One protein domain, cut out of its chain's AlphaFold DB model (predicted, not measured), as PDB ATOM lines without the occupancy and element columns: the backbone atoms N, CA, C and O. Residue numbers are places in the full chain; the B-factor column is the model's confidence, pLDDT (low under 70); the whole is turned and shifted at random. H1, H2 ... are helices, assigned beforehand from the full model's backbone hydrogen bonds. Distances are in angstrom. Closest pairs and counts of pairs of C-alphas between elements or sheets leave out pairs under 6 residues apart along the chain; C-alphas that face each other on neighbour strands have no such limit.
ATOM      1  N   ARG A   2     136.523 139.716 246.028       77.75
ATOM      2  CA  ARG A   2     136.668 138.275 245.669       77.75
ATOM      3  C   ARG A   2     135.456 137.682 244.933       77.75
ATOM      4  O   ARG A   2     135.637 136.889 244.017       77.75
ATOM      5  N   ARG A   3     134.238 138.059 245.341       81.12
ATOM      6  CA  ARG A   3     132.990 137.645 244.677       81.12
ATOM      7  C   ARG A   3     132.884 138.213 243.262       81.12
ATOM      8  O   ARG A   3     132.571 137.463 242.347       81.12
ATOM      9  N   ASP A   4     133.229 139.485 243.093       81.88
ATOM     10  CA  ASP A   4     133.163 140.186 241.804       81.88
ATOM     11  C   ASP A   4     134.143 139.564 240.801       81.88
ATOM     12  O   ASP A   4     133.761 139.236 239.686       81.88
ATOM     13  N   ILE A   5     135.370 139.247 241.233       83.00
ATOM     14  CA  ILE A   5     136.369 138.557 240.396       83.00
ATOM     15  C   ILE A   5     135.886 137.162 239.968       83.00
ATOM     16  O   ILE A   5     136.056 136.766 238.818       83.00
ATOM     17  N   GLN A   6     135.260 136.400 240.870       84.50
ATOM     18  CA  GLN A   6     134.695 135.092 240.516       84.50
ATOM     19  C   GLN A   6     133.505 135.206 239.556       84.50
ATOM     20  O   GLN A   6     133.265 134.284 238.776       84.50
ATOM     21  N   TYR A   7     132.759 136.308 239.620       87.19
ATOM     22  CA  TYR A   7     131.645 136.583 238.722       87.19
ATOM     23  C   TYR A   7     132.116 136.905 237.298       87.19
ATOM     24  O   TYR A   7     131.490 136.437 236.350       87.19
ATOM     25  N   LEU A   8     133.261 137.584 237.133       88.06
ATOM     26  CA  LEU A   8     133.846 137.867 235.813       88.06
ATOM     27  C   LEU A   8     134.085 136.596 234.978       88.06
ATOM     28  O   LEU A   8     133.888 136.613 233.769       88.06
ATOM     29  N   ASN A   9     134.414 135.466 235.617       84.38
ATOM     30  CA  ASN A   9     134.600 134.179 234.931       84.38
ATOM     31  C   ASN A   9     133.301 133.569 234.370       84.38
ATOM     32  O   ASN A   9     133.355 132.560 233.670       84.38
ATOM     33  N   LYS A  10     132.132 134.113 234.725       88.38
ATOM     34  CA  LYS A  10     130.815 133.587 234.331       88.38
ATOM     35  C   LYS A  10     130.122 134.417 233.254       88.38
ATOM     36  O   LYS A  10     129.048 134.028 232.804       88.38
ATOM     37  N   VAL A  11     130.692 135.556 232.877       90.81
ATOM     38  CA  VAL A  11     130.111 136.477 231.895       90.81
ATOM     39  C   VAL A  11     130.954 136.501 230.620       90.81
ATOM     40  O   VAL A  11     132.080 136.008 230.595       90.81
ATOM     41  N   SER A  12     130.400 137.060 229.543       91.56
ATOM     42  CA  SER A  12     131.148 137.256 228.295       91.56
ATOM     43  C   SER A  12     132.328 138.215 228.493       91.56
ATOM     44  O   SER A  12     132.284 139.060 229.390       91.56
ATOM     45  N   LEU A  13     133.353 138.145 227.631       92.88
ATOM     46  CA  LEU A  13     134.489 139.076 227.676       92.88
ATOM     47  C   LEU A  13     134.037 140.544 227.629       92.88
ATOM     48  O   LEU A  13     134.463 141.340 228.462       92.88
ATOM     49  N   GLY A  14     133.132 140.891 226.709       91.62
ATOM     50  CA  GLY A  14     132.596 142.251 226.607       91.62
ATOM     51  C   GLY A  14     131.894 142.704 227.890       91.62
ATOM     52  O   GLY A  14     132.129 143.811 228.372       91.62
ATOM     53  N   SER A  15     131.093 141.825 228.504       91.81
ATOM     54  CA  SER A  15     130.453 142.105 229.796       91.81
ATOM     55  C   SER A  15     131.475 142.256 230.925       91.81
ATOM     56  O   SER A  15     131.340 143.161 231.743       91.81
ATOM     57  N   ALA A  16     132.505 141.408 230.968       93.50
ATOM     58  CA  ALA A  16     133.563 141.486 231.970       93.50
ATOM     59  C   ALA A  16     134.325 142.817 231.880       93.50
ATOM     60  O   ALA A  16     134.528 143.474 232.899       93.50
ATOM     61  N   ILE A  17     134.689 143.240 230.664       93.75
ATOM     62  CA  ILE A  17     135.337 144.532 230.408       93.75
ATOM     63  C   ILE A  17     134.444 145.677 230.893       93.75
ATOM     64  O   ILE A  17     134.912 146.553 231.617       93.75
ATOM     65  N   GLN A  18     133.151 145.649 230.559       91.75
ATOM     66  CA  GLN A  18     132.221 146.689 230.991       91.75
ATOM     67  C   GLN A  18     132.110 146.764 232.522       91.75
ATOM     68  O   GLN A  18     132.200 147.856 233.073       91.75
ATOM     69  N   ILE A  19     131.994 145.623 233.212       92.69
ATOM     70  CA  ILE A  19     131.955 145.558 234.683       92.69
ATOM     71  C   ILE A  19     133.235 146.149 235.289       92.69
ATOM     72  O   ILE A  19     133.160 146.931 236.234       92.69
ATOM     73  N   ILE A  20     134.412 145.831 234.741       93.19
ATOM     74  CA  ILE A  20     135.680 146.408 235.219       93.19
ATOM     75  C   ILE A  20     135.663 147.935 235.086       93.19
ATOM     76  O   ILE A  20     136.057 148.648 236.010       93.19
ATOM     77  N   ILE A  21     135.174 148.431 233.951       92.38
ATOM     78  CA  ILE A  21     135.148 149.858 233.638       92.38
ATOM     79  C   ILE A  21     134.190 150.620 234.552       92.38
ATOM     80  O   ILE A  21     134.585 151.642 235.117       92.38
ATOM     81  N   SER A  22     132.955 150.135 234.704       89.00
ATOM     82  CA  SER A  22     131.897 150.868 235.404       89.00
ATOM     83  C   SER A  22     131.717 150.482 236.869       89.00
ATOM     84  O   SER A  22     131.436 151.354 237.683       89.00
ATOM     85  N   GLU A  23     131.844 149.205 237.229       89.31
ATOM     86  CA  GLU A  23     131.506 148.716 238.576       89.31
ATOM     87  C   GLU A  23     132.732 148.555 239.479       89.31
ATOM     88  O   GLU A  23     132.628 148.710 240.694       89.31
ATOM     89  N   LEU A  24     133.906 148.266 238.907       90.50
ATOM     90  CA  LEU A  24     135.154 148.122 239.672       90.50
ATOM     91  C   LEU A  24     135.964 149.424 239.776       90.50
ATOM     92  O   LEU A  24     137.089 149.399 240.277       90.50
ATOM     93  N   GLY A  25     135.395 150.554 239.344       90.12
ATOM     94  CA  GLY A  25     135.960 151.892 239.554       90.12
ATOM     95  C   GLY A  25     137.115 152.268 238.624       90.12
ATOM     96  O   GLY A  25     137.834 153.225 238.905       90.12
ATOM     97  N   TYR A  26     137.324 151.551 237.513       94.31
ATOM     98  CA  TYR A  26     138.420 151.874 236.593       94.31
ATOM     99  C   TYR A  26     138.231 153.242 235.920       94.31
ATOM    100  O   TYR A  26     139.205 153.962 235.729       94.31
ATOM    101  N   ILE A  27     136.990 153.649 235.622       92.75
ATOM    102  CA  ILE A  27     136.723 154.988 235.074       92.75
ATOM    103  C   ILE A  27     137.106 156.108 236.051       92.75
ATOM    104  O   ILE A  27     137.661 157.125 235.642       92.75
ATOM    105  N   ASP A  28     136.857 155.914 237.345       94.12
ATOM    106  CA  ASP A  28     137.211 156.896 238.370       94.12
ATOM    107  C   ASP A  28     138.728 156.950 238.565       94.12
ATOM    108  O   ASP A  28     139.299 158.034 238.674       94.12
ATOM    109  N   TYR A  29     139.395 155.795 238.484       94.56
ATOM    110  CA  TYR A  29     140.852 155.731 238.416       94.56
ATOM    111  C   TYR A  29     141.412 156.507 237.213       94.56
ATOM    112  O   TYR A  29     142.363 157.265 237.382       94.56
ATOM    113  N   LEU A  30     140.831 156.363 236.014       94.69
ATOM    114  CA  LEU A  30     141.289 157.096 234.827       94.69
ATOM    115  C   LEU A  30     141.138 158.612 234.990       94.69
ATOM    116  O   LEU A  30     142.025 159.350 234.569       94.69
ATOM    117  N   LYS A  31     140.061 159.081 235.635       93.50
ATOM    118  CA  LYS A  31     139.880 160.505 235.960       93.50
ATOM    119  C   LYS A  31     140.982 161.009 236.891       93.50
ATOM    120  O   LYS A  31     141.650 161.984 236.558       93.50
ATOM    121  N   GLU A  32     141.221 160.313 238.002       95.12
ATOM    122  CA  GLU A  32     142.278 160.683 238.953       95.12
ATOM    123  C   GLU A  32     143.669 160.641 238.296       95.12
ATOM    124  O   GLU A  32     144.510 161.514 238.515       95.12
ATOM    125  N   TYR A  33     143.914 159.633 237.458       94.56
ATOM    126  CA  TYR A  33     145.155 159.486 236.708       94.56
ATOM    127  C   TYR A  33     145.358 160.646 235.722       94.56
ATOM    128  O   TYR A  33     146.438 161.239 235.688       94.56
ATOM    129  N   GLY A  34     144.317 161.008 234.966       93.69
ATOM    130  CA  GLY A  34     144.334 162.140 234.041       93.69
ATOM    131  C   GLY A  34     144.680 163.451 234.742       93.69
ATOM    132  O   GLY A  34     145.590 164.158 234.310       93.69
ATOM    133  N   GLU A  35     144.042 163.729 235.881       93.44
ATOM    134  CA  GLU A  35     144.344 164.907 236.704       93.44
ATOM    135  C   GLU A  35     145.787 164.897 237.218       93.44
ATOM    136  O   GLU A  35     146.506 165.892 237.101       93.44
ATOM    137  N   ARG A  36     146.245 163.757 237.748       94.88
ATOM    138  CA  ARG A  36     147.579 163.617 238.344       94.88
ATOM    139  C   ARG A  36     148.708 163.823 237.336       94.88
ATOM    140  O   ARG A  36     149.728 164.415 237.683       94.88
ATOM    141  N   TYR A  37     148.549 163.315 236.117       93.06
ATOM    142  CA  TYR A  37     149.585 163.351 235.079       93.06
ATOM    143  C   TYR A  37     149.334 164.417 234.008       93.06
ATOM    144  O   TYR A  37     150.045 164.445 233.004       93.06
ATOM    145  N   ASN A  38     148.359 165.309 234.230       88.25
ATOM    146  CA  ASN A  38     147.953 166.353 233.290       88.25
ATOM    147  C   ASN A  38     147.672 165.791 231.881       88.25
ATOM    148  O   ASN A  38     148.079 166.360 230.865       88.25
ATOM    149  N   GLN A  39     147.006 164.637 231.841       88.12
ATOM    150  CA  GLN A  39     146.548 163.992 230.619       88.12
ATOM    151  C   GLN A  39     145.061 164.274 230.416       88.12
ATOM    152  O   GLN A  39     144.278 164.322 231.363       88.12
ATOM    153  N   SER A  40     144.668 164.456 229.159       89.31
ATOM    154  CA  SER A  40     143.263 164.613 228.795       89.31
ATOM    155  C   SER A  40     142.515 163.318 229.115       89.31
ATOM    156  O   SER A  40     142.826 162.259 228.570       89.31
ATOM    157  N   ILE A  41     141.504 163.403 229.986       90.00
ATOM    158  CA  ILE A  41     140.608 162.273 230.274       90.00
ATOM    159  C   ILE A  41     139.950 161.752 228.997       90.00
ATOM    160  O   ILE A  41     139.807 160.550 228.820       90.00
ATOM    161  N   SER A  42     139.643 162.652 228.063       87.06
ATOM    162  CA  SER A  42     139.062 162.281 226.782       87.06
ATOM    163  C   SER A  42     140.033 161.446 225.936       87.06
ATOM    164  O   SER A  42     139.595 160.593 225.174       87.06
ATOM    165  N   ASP A  43     141.348 161.660 226.041       89.19
ATOM    166  CA  ASP A  43     142.353 160.846 225.329       89.19
ATOM    167  C   ASP A  43     142.406 159.432 225.934       89.19
ATOM    168  O   ASP A  43     142.474 158.440 225.212       89.19
ATOM    169  N   LEU A  44     142.310 159.329 227.264       92.56
ATOM    170  CA  LEU A  44     142.244 158.044 227.968       92.56
ATOM    171  C   LEU A  44     140.960 157.271 227.634       92.56
ATOM    172  O   LEU A  44     140.999 156.052 227.460       92.56
ATOM    173  N   GLU A  45     139.830 157.968 227.524       89.94
ATOM    174  CA  GLU A  45     138.558 157.381 227.095       89.94
ATOM    175  C   GLU A  45     138.630 156.862 225.651       89.94
ATOM    176  O   GLU A  45     138.136 155.769 225.380       89.94
ATOM    177  N   ASP A  46     139.304 157.571 224.741       87.38
ATOM    178  CA  ASP A  46     139.483 157.112 223.358       87.38
ATOM    179  C   ASP A  46     140.321 155.827 223.267       87.38
ATOM    180  O   ASP A  46     139.987 154.930 222.484       87.38
ATOM    181  N   ILE A  47     141.369 155.706 224.093       91.00
ATOM    182  CA  ILE A  47     142.170 154.476 224.228       91.00
ATOM    183  C   ILE A  47     141.304 153.336 224.777       91.00
ATOM    184  O   ILE A  47     141.382 152.198 224.312       91.00
ATOM    185  N   LEU A  48     140.452 153.628 225.762       91.94
ATOM    186  CA  LEU A  48     139.560 152.633 226.347       91.94
ATOM    187  C   LEU A  48     138.525 152.126 225.334       91.94
ATOM    188  O   LEU A  48     138.267 150.923 225.269       91.94
ATOM    189  N   GLU A  49     137.948 153.018 224.532       88.69
ATOM    190  CA  GLU A  49     137.029 152.648 223.454       88.69
ATOM    191  C   GLU A  49     137.731 151.855 222.342       88.69
ATOM    192  O   GLU A  49     137.154 150.910 221.803       88.69
ATOM    193  N   GLU A  50     138.996 152.164 222.039       88.62
ATOM    194  CA  GLU A  50     139.813 151.363 221.119       88.62
ATOM    195  C   GLU A  50     140.004 149.936 221.628       88.62
ATOM    196  O   GLU A  50     139.748 148.973 220.904       88.62
ATOM    197  N   PHE A  51     140.373 149.799 222.901       91.88
ATOM    198  CA  PHE A  51     140.518 148.502 223.545       91.88
ATOM    199  C   PHE A  51     139.205 147.708 223.531       91.88
ATOM    200  O   PHE A  51     139.204 146.524 223.189       91.88
ATOM    201  N   LYS A  52     138.072 148.349 223.850       90.94
ATOM    202  CA  LYS A  52     136.751 147.703 223.778       90.94
ATOM    203  C   LYS A  52     136.451 147.206 222.369       90.94
ATOM    204  O   LYS A  52     136.025 146.065 222.219       90.94
ATOM    205  N   SER A  53     136.666 148.047 221.357       87.75
ATOM    206  CA  SER A  53     136.411 147.692 219.959       87.75
ATOM    207  C   SER A  53     137.281 146.517 219.513       87.75
ATOM    208  O   SER A  53     136.756 145.564 218.942       87.75
ATOM    209  N   ALA A  54     138.570 146.515 219.861       89.06
ATOM    210  CA  ALA A  54     139.462 145.390 219.584       89.06
ATOM    211  C   ALA A  54     139.012 144.101 220.297       89.06
ATOM    212  O   ALA A  54     139.076 143.014 219.727       89.06
ATOM    213  N   ALA A  55     138.505 144.208 221.528       92.56
ATOM    214  CA  ALA A  55     138.056 143.059 222.309       92.56
ATOM    215  C   ALA A  55     136.723 142.449 221.831       92.56
ATOM    216  O   ALA A  55     136.463 141.281 222.124       92.56
ATOM    217  N   GLN A  56     135.879 143.190 221.097       88.38
ATOM    218  CA  GLN A  56     134.558 142.718 220.640       88.38
ATOM    219  C   GLN A  56     134.623 141.458 219.764       88.38
ATOM    220  O   GLN A  56     133.676 140.673 219.763       88.38
ATOM    221  N   GLY A  57     135.732 141.239 219.050       87.44
ATOM    222  CA  GLY A  57     135.932 140.061 218.200       87.44
ATOM    223  C   GLY A  57     136.202 138.755 218.958       87.44
ATOM    224  O   GLY A  57     136.234 137.694 218.336       87.44
ATOM    225  N   PHE A  58     136.386 138.803 220.282       93.44
ATOM    226  CA  PHE A  58     136.836 137.664 221.086       93.44
ATOM    227  C   PHE A  58     135.791 137.242 222.120       93.44
ATOM    228  O   PHE A  58     135.153 138.069 222.774       93.44
ATOM    229  N   LYS A  59     135.625 135.927 222.317       89.75
ATOM    230  CA  LYS A  59     134.655 135.388 223.284       89.75
ATOM    231  C   LYS A  59     135.231 135.342 224.691       89.75
ATOM    232  O   LYS A  59     134.494 135.523 225.663       89.75
ATOM    233  N   THR A  60     136.535 135.087 224.804       91.12
ATOM    234  CA  THR A  60     137.235 134.926 226.084       91.12
ATOM    235  C   THR A  60     138.514 135.756 226.147       91.12
ATOM    236  O   THR A  60     139.130 136.059 225.128       91.12
ATOM    237  N   ILE A  61     138.956 136.087 227.366       91.50
ATOM    238  CA  ILE A  61     140.232 136.788 227.580       91.50
ATOM    239  C   ILE A  61     141.429 135.981 227.059       91.50
ATOM    240  O   ILE A  61     142.389 136.558 226.565       91.50
ATOM    241  N   VAL A  62     141.360 134.649 227.129       92.88
ATOM    242  CA  VAL A  62     142.432 133.765 226.652       92.88
ATOM    243  C   VAL A  62     142.593 133.884 225.136       92.88
ATOM    244  O   VAL A  62     143.715 133.980 224.652       92.88
ATOM    245  N   GLU A  63     141.488 133.939 224.388       94.31
ATOM    246  CA  GLU A  63     141.525 134.160 222.936       94.31
ATOM    247  C   GLU A  63     142.140 135.521 222.581       94.31
ATOM    248  O   GLU A  63     143.012 135.579 221.717       94.31
ATOM    249  N   LEU A  64     141.734 136.589 223.280       94.81
ATOM    250  CA  LEU A  64     142.291 137.930 223.080       94.81
ATOM    251  C   LEU A  64     143.803 137.954 223.352       94.81
ATOM    252  O   LEU A  64     144.564 138.454 222.530       94.81
ATOM    253  N   LEU A  65     144.257 137.397 224.479       95.50
ATOM    254  CA  LEU A  65     145.679 137.389 224.839       95.50
ATOM    255  C   LEU A  65     146.522 136.562 223.862       95.50
ATOM    256  O   LEU A  65     147.602 137.002 223.475       95.50
ATOM    257  N   ASN A  66     146.017 135.412 223.411       96.19
ATOM    258  CA  ASN A  66     146.693 134.618 222.382       96.19
ATOM    259  C   ASN A  66     146.806 135.393 221.064       96.19
ATOM    260  O   ASN A  66     147.845 135.348 220.412       96.19
ATOM    261  N   HIS A  67     145.760 136.127 220.671       94.94
ATOM    262  CA  HIS A  67     145.821 136.980 219.488       94.94
ATOM    263  C   HIS A  67     146.874 138.088 219.628       94.94
ATOM    264  O   HIS A  67     147.646 138.305 218.699       94.94
ATOM    265  N   VAL A  68     146.943 138.748 220.787       94.50
ATOM    266  CA  VAL A  68     147.936 139.798 221.068       94.50
ATOM    267  C   VAL A  68     149.367 139.263 220.952       94.50
ATOM    268  O   VAL A  68     150.197 139.907 220.311       94.50
ATOM    269  N   GLU A  69     149.661 138.090 221.521       96.19
ATOM    270  CA  GLU A  69     150.996 137.485 221.396       96.19
ATOM    271  C   GLU A  69     151.310 137.089 219.945       96.19
ATOM    272  O   GLU A  69     152.390 137.413 219.458       96.19
ATOM    273  N   ASN A  70     150.357 136.511 219.207       95.44
ATOM    274  CA  ASN A  70     150.561 136.183 217.790       95.44
ATOM    275  C   ASN A  70     150.877 137.430 216.945       95.44
ATOM    276  O   ASN A  70     151.787 137.411 216.120       95.44
ATOM    277  N   VAL A  71     150.141 138.530 217.146       93.25
ATOM    278  CA  VAL A  71     150.391 139.797 216.432       93.25
ATOM    279  C   VAL A  71     151.768 140.357 216.785       93.25
ATOM    280  O   VAL A  71     152.485 140.850 215.916       93.25
ATOM    281  N   LYS A  72     152.173 140.264 218.054       94.25
ATOM    282  CA  LYS A  72     153.495 140.699 218.507       94.25
ATOM    283  C   LYS A  72     154.618 139.893 217.851       94.25
ATOM    284  O   LYS A  72     155.595 140.497 217.414       94.25
ATOM    285  N   GLU A  73     154.472 138.575 217.734       93.81
ATOM    286  CA  GLU A  73     155.426 137.722 217.010       93.81
ATOM    287  C   GLU A  73     155.530 138.126 215.532       93.81
ATOM    288  O   GLU A  73     156.632 138.368 215.040       93.81
ATOM    289  N   GLN A  74     154.396 138.326 214.852       90.50
ATOM    290  CA  GLN A  74     154.364 138.776 213.452       90.50
ATOM    291  C   GLN A  74     155.060 140.129 213.243       90.50
ATOM    292  O   GLN A  74     155.768 140.325 212.253       90.50
ATOM    293  N   ILE A  75     154.888 141.072 214.176       87.88
ATOM    294  CA  ILE A  75     155.569 142.372 214.120       87.88
ATOM    295  C   ILE A  75     157.086 142.182 214.217       87.88
ATOM    296  O   ILE A  75     157.817 142.796 213.441       87.88
ATOM    297  N   GLU A  76     157.576 141.340 215.130       88.19
ATOM    298  CA  GLU A  76     159.014 141.071 215.257       88.19
ATOM    299  C   GLU A  76     159.596 140.395 214.008       88.19
ATOM    300  O   GLU A  76     160.664 140.798 213.546       88.19
ATOM    301  N   GLU A  77     158.883 139.438 213.411       86.69
ATOM    302  CA  GLU A  77     159.295 138.795 212.156       86.69
ATOM    303  C   GLU A  77     159.376 139.799 210.997       86.69
ATOM    304  O   GLU A  77     160.335 139.786 210.219       86.69
ATOM    305  N   SER A  78     158.421 140.732 210.922       82.38
ATOM    306  CA  SER A  78     158.361 141.738 209.854       82.38
ATOM    307  C   SER A  78     159.526 142.737 209.880       82.38
ATOM    308  O   SER A  78     159.884 143.297 208.845       82.38
ATOM    309  N   LYS A  79     160.192 142.932 211.030       79.00
ATOM    310  CA  LYS A  79     161.342 143.852 211.149       79.00
ATOM    311  C   LYS A  79     162.549 143.425 210.315       79.00
ATOM    312  O   LYS A  79     163.418 144.254 210.041       79.00
ATOM    313  N   ALA A  80     162.637 142.151 209.928       73.62
ATOM    314  CA  ALA A  80     163.703 141.661 209.060       73.62
ATOM    315  C   ALA A  80     163.523 142.096 207.591       73.62
ATOM    316  O   ALA A  80     164.481 142.057 206.813       73.62
TER     317      ALA A  80
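AT A GLANCE: This is residues 2 to 80 of the 226 residues of the protein "DNA helicase" of Clostridium chauvoei JF4335 (UniProt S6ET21). Three helices make a loose, open frame: H2 and H3 follow each other at a corner, and H4 folds back past both, meeting the later part of H3 near one end and the beginning of H2 near the other. H1 folds back over H2 at a steep tilt, coming near it with Leu 8 close to Ala 16, and the long H5 turns away from the end of H4 at a corner, with residues 68 to 80 sticking out as a free arm. The printed part has 79 residues with five named helices, H1 to H5 in order along the chain, and no named strand, and its class is all helix. The whole is loose, with a radius of gyration of the C-alphas of 15.3 A, and only just flat, spanning 41 by 36 by 20 A.

IN THESE COORDINATES: H1, residues 2 to 8, begins at C-alpha 2 at (136.668, 138.275, 245.669) and is 10.3 A long from first to last C-alpha. H2, residues 13 to 22, is 14.3 A long, and H3, residues 26 to 37, is 16.1 A long. H4, residues 41 to 55, runs 21.0 A from C-alpha 41 at (140.608, 162.273, 230.274). H5, residues 61 to 78, is the longest at 25.8 A and ends at C-alpha 78 at (158.361, 141.738, 209.854).

HOW THE PARTS SIT: H1 and H2 are close but not clearly touching, at a steep tilt of 46 degrees, with the closest C-alphas, those of Leu 8 and Ala 16, 5.3 A apart. H2 and H3 are also close but not clearly touching, with the closest C-alphas, those of Ile 21 and Ile 27, 5.6 A apart, and a steep tilt of 56 degrees. H3 and H4 form a helical hairpin, in which residues 30 to 35 touch residues 41 to 44; the closest C-alphas are those of Gly 34 and Ile 41, 5.3 A apart, and the helices run opposite ways at a tilt of 42 degrees. With residues 52 to 55 alone H4 touches H2, opposite ways at a shallow tilt of 17 degrees, and the closest C-alphas, those of Ala 55 and Gly 14, are 7.0 A apart. H5 is close to H4 but not clearly touching it, about perpendicular at 84 degrees, with the C-alphas of Ala 55 and Leu 64 the closest at 6.7 A. H1 is apart from H3, H4 and H5, and H3 is apart from H5. In H1, H2, H3, H4 and H5 every O i to N i+4 pair is within hydrogen-bond range.

THE WHOLE: The two C-alphas farthest apart are those of Arg 3 and Ala 80, at 47.2 A. The printed part has no cut, and its four links between helices are tight. Without residues 68 to 80, which stand free, the body spans 36 by 28 by 15 A. The mean pLDDT of the printed part is 90.4, and no printed residue is under 70.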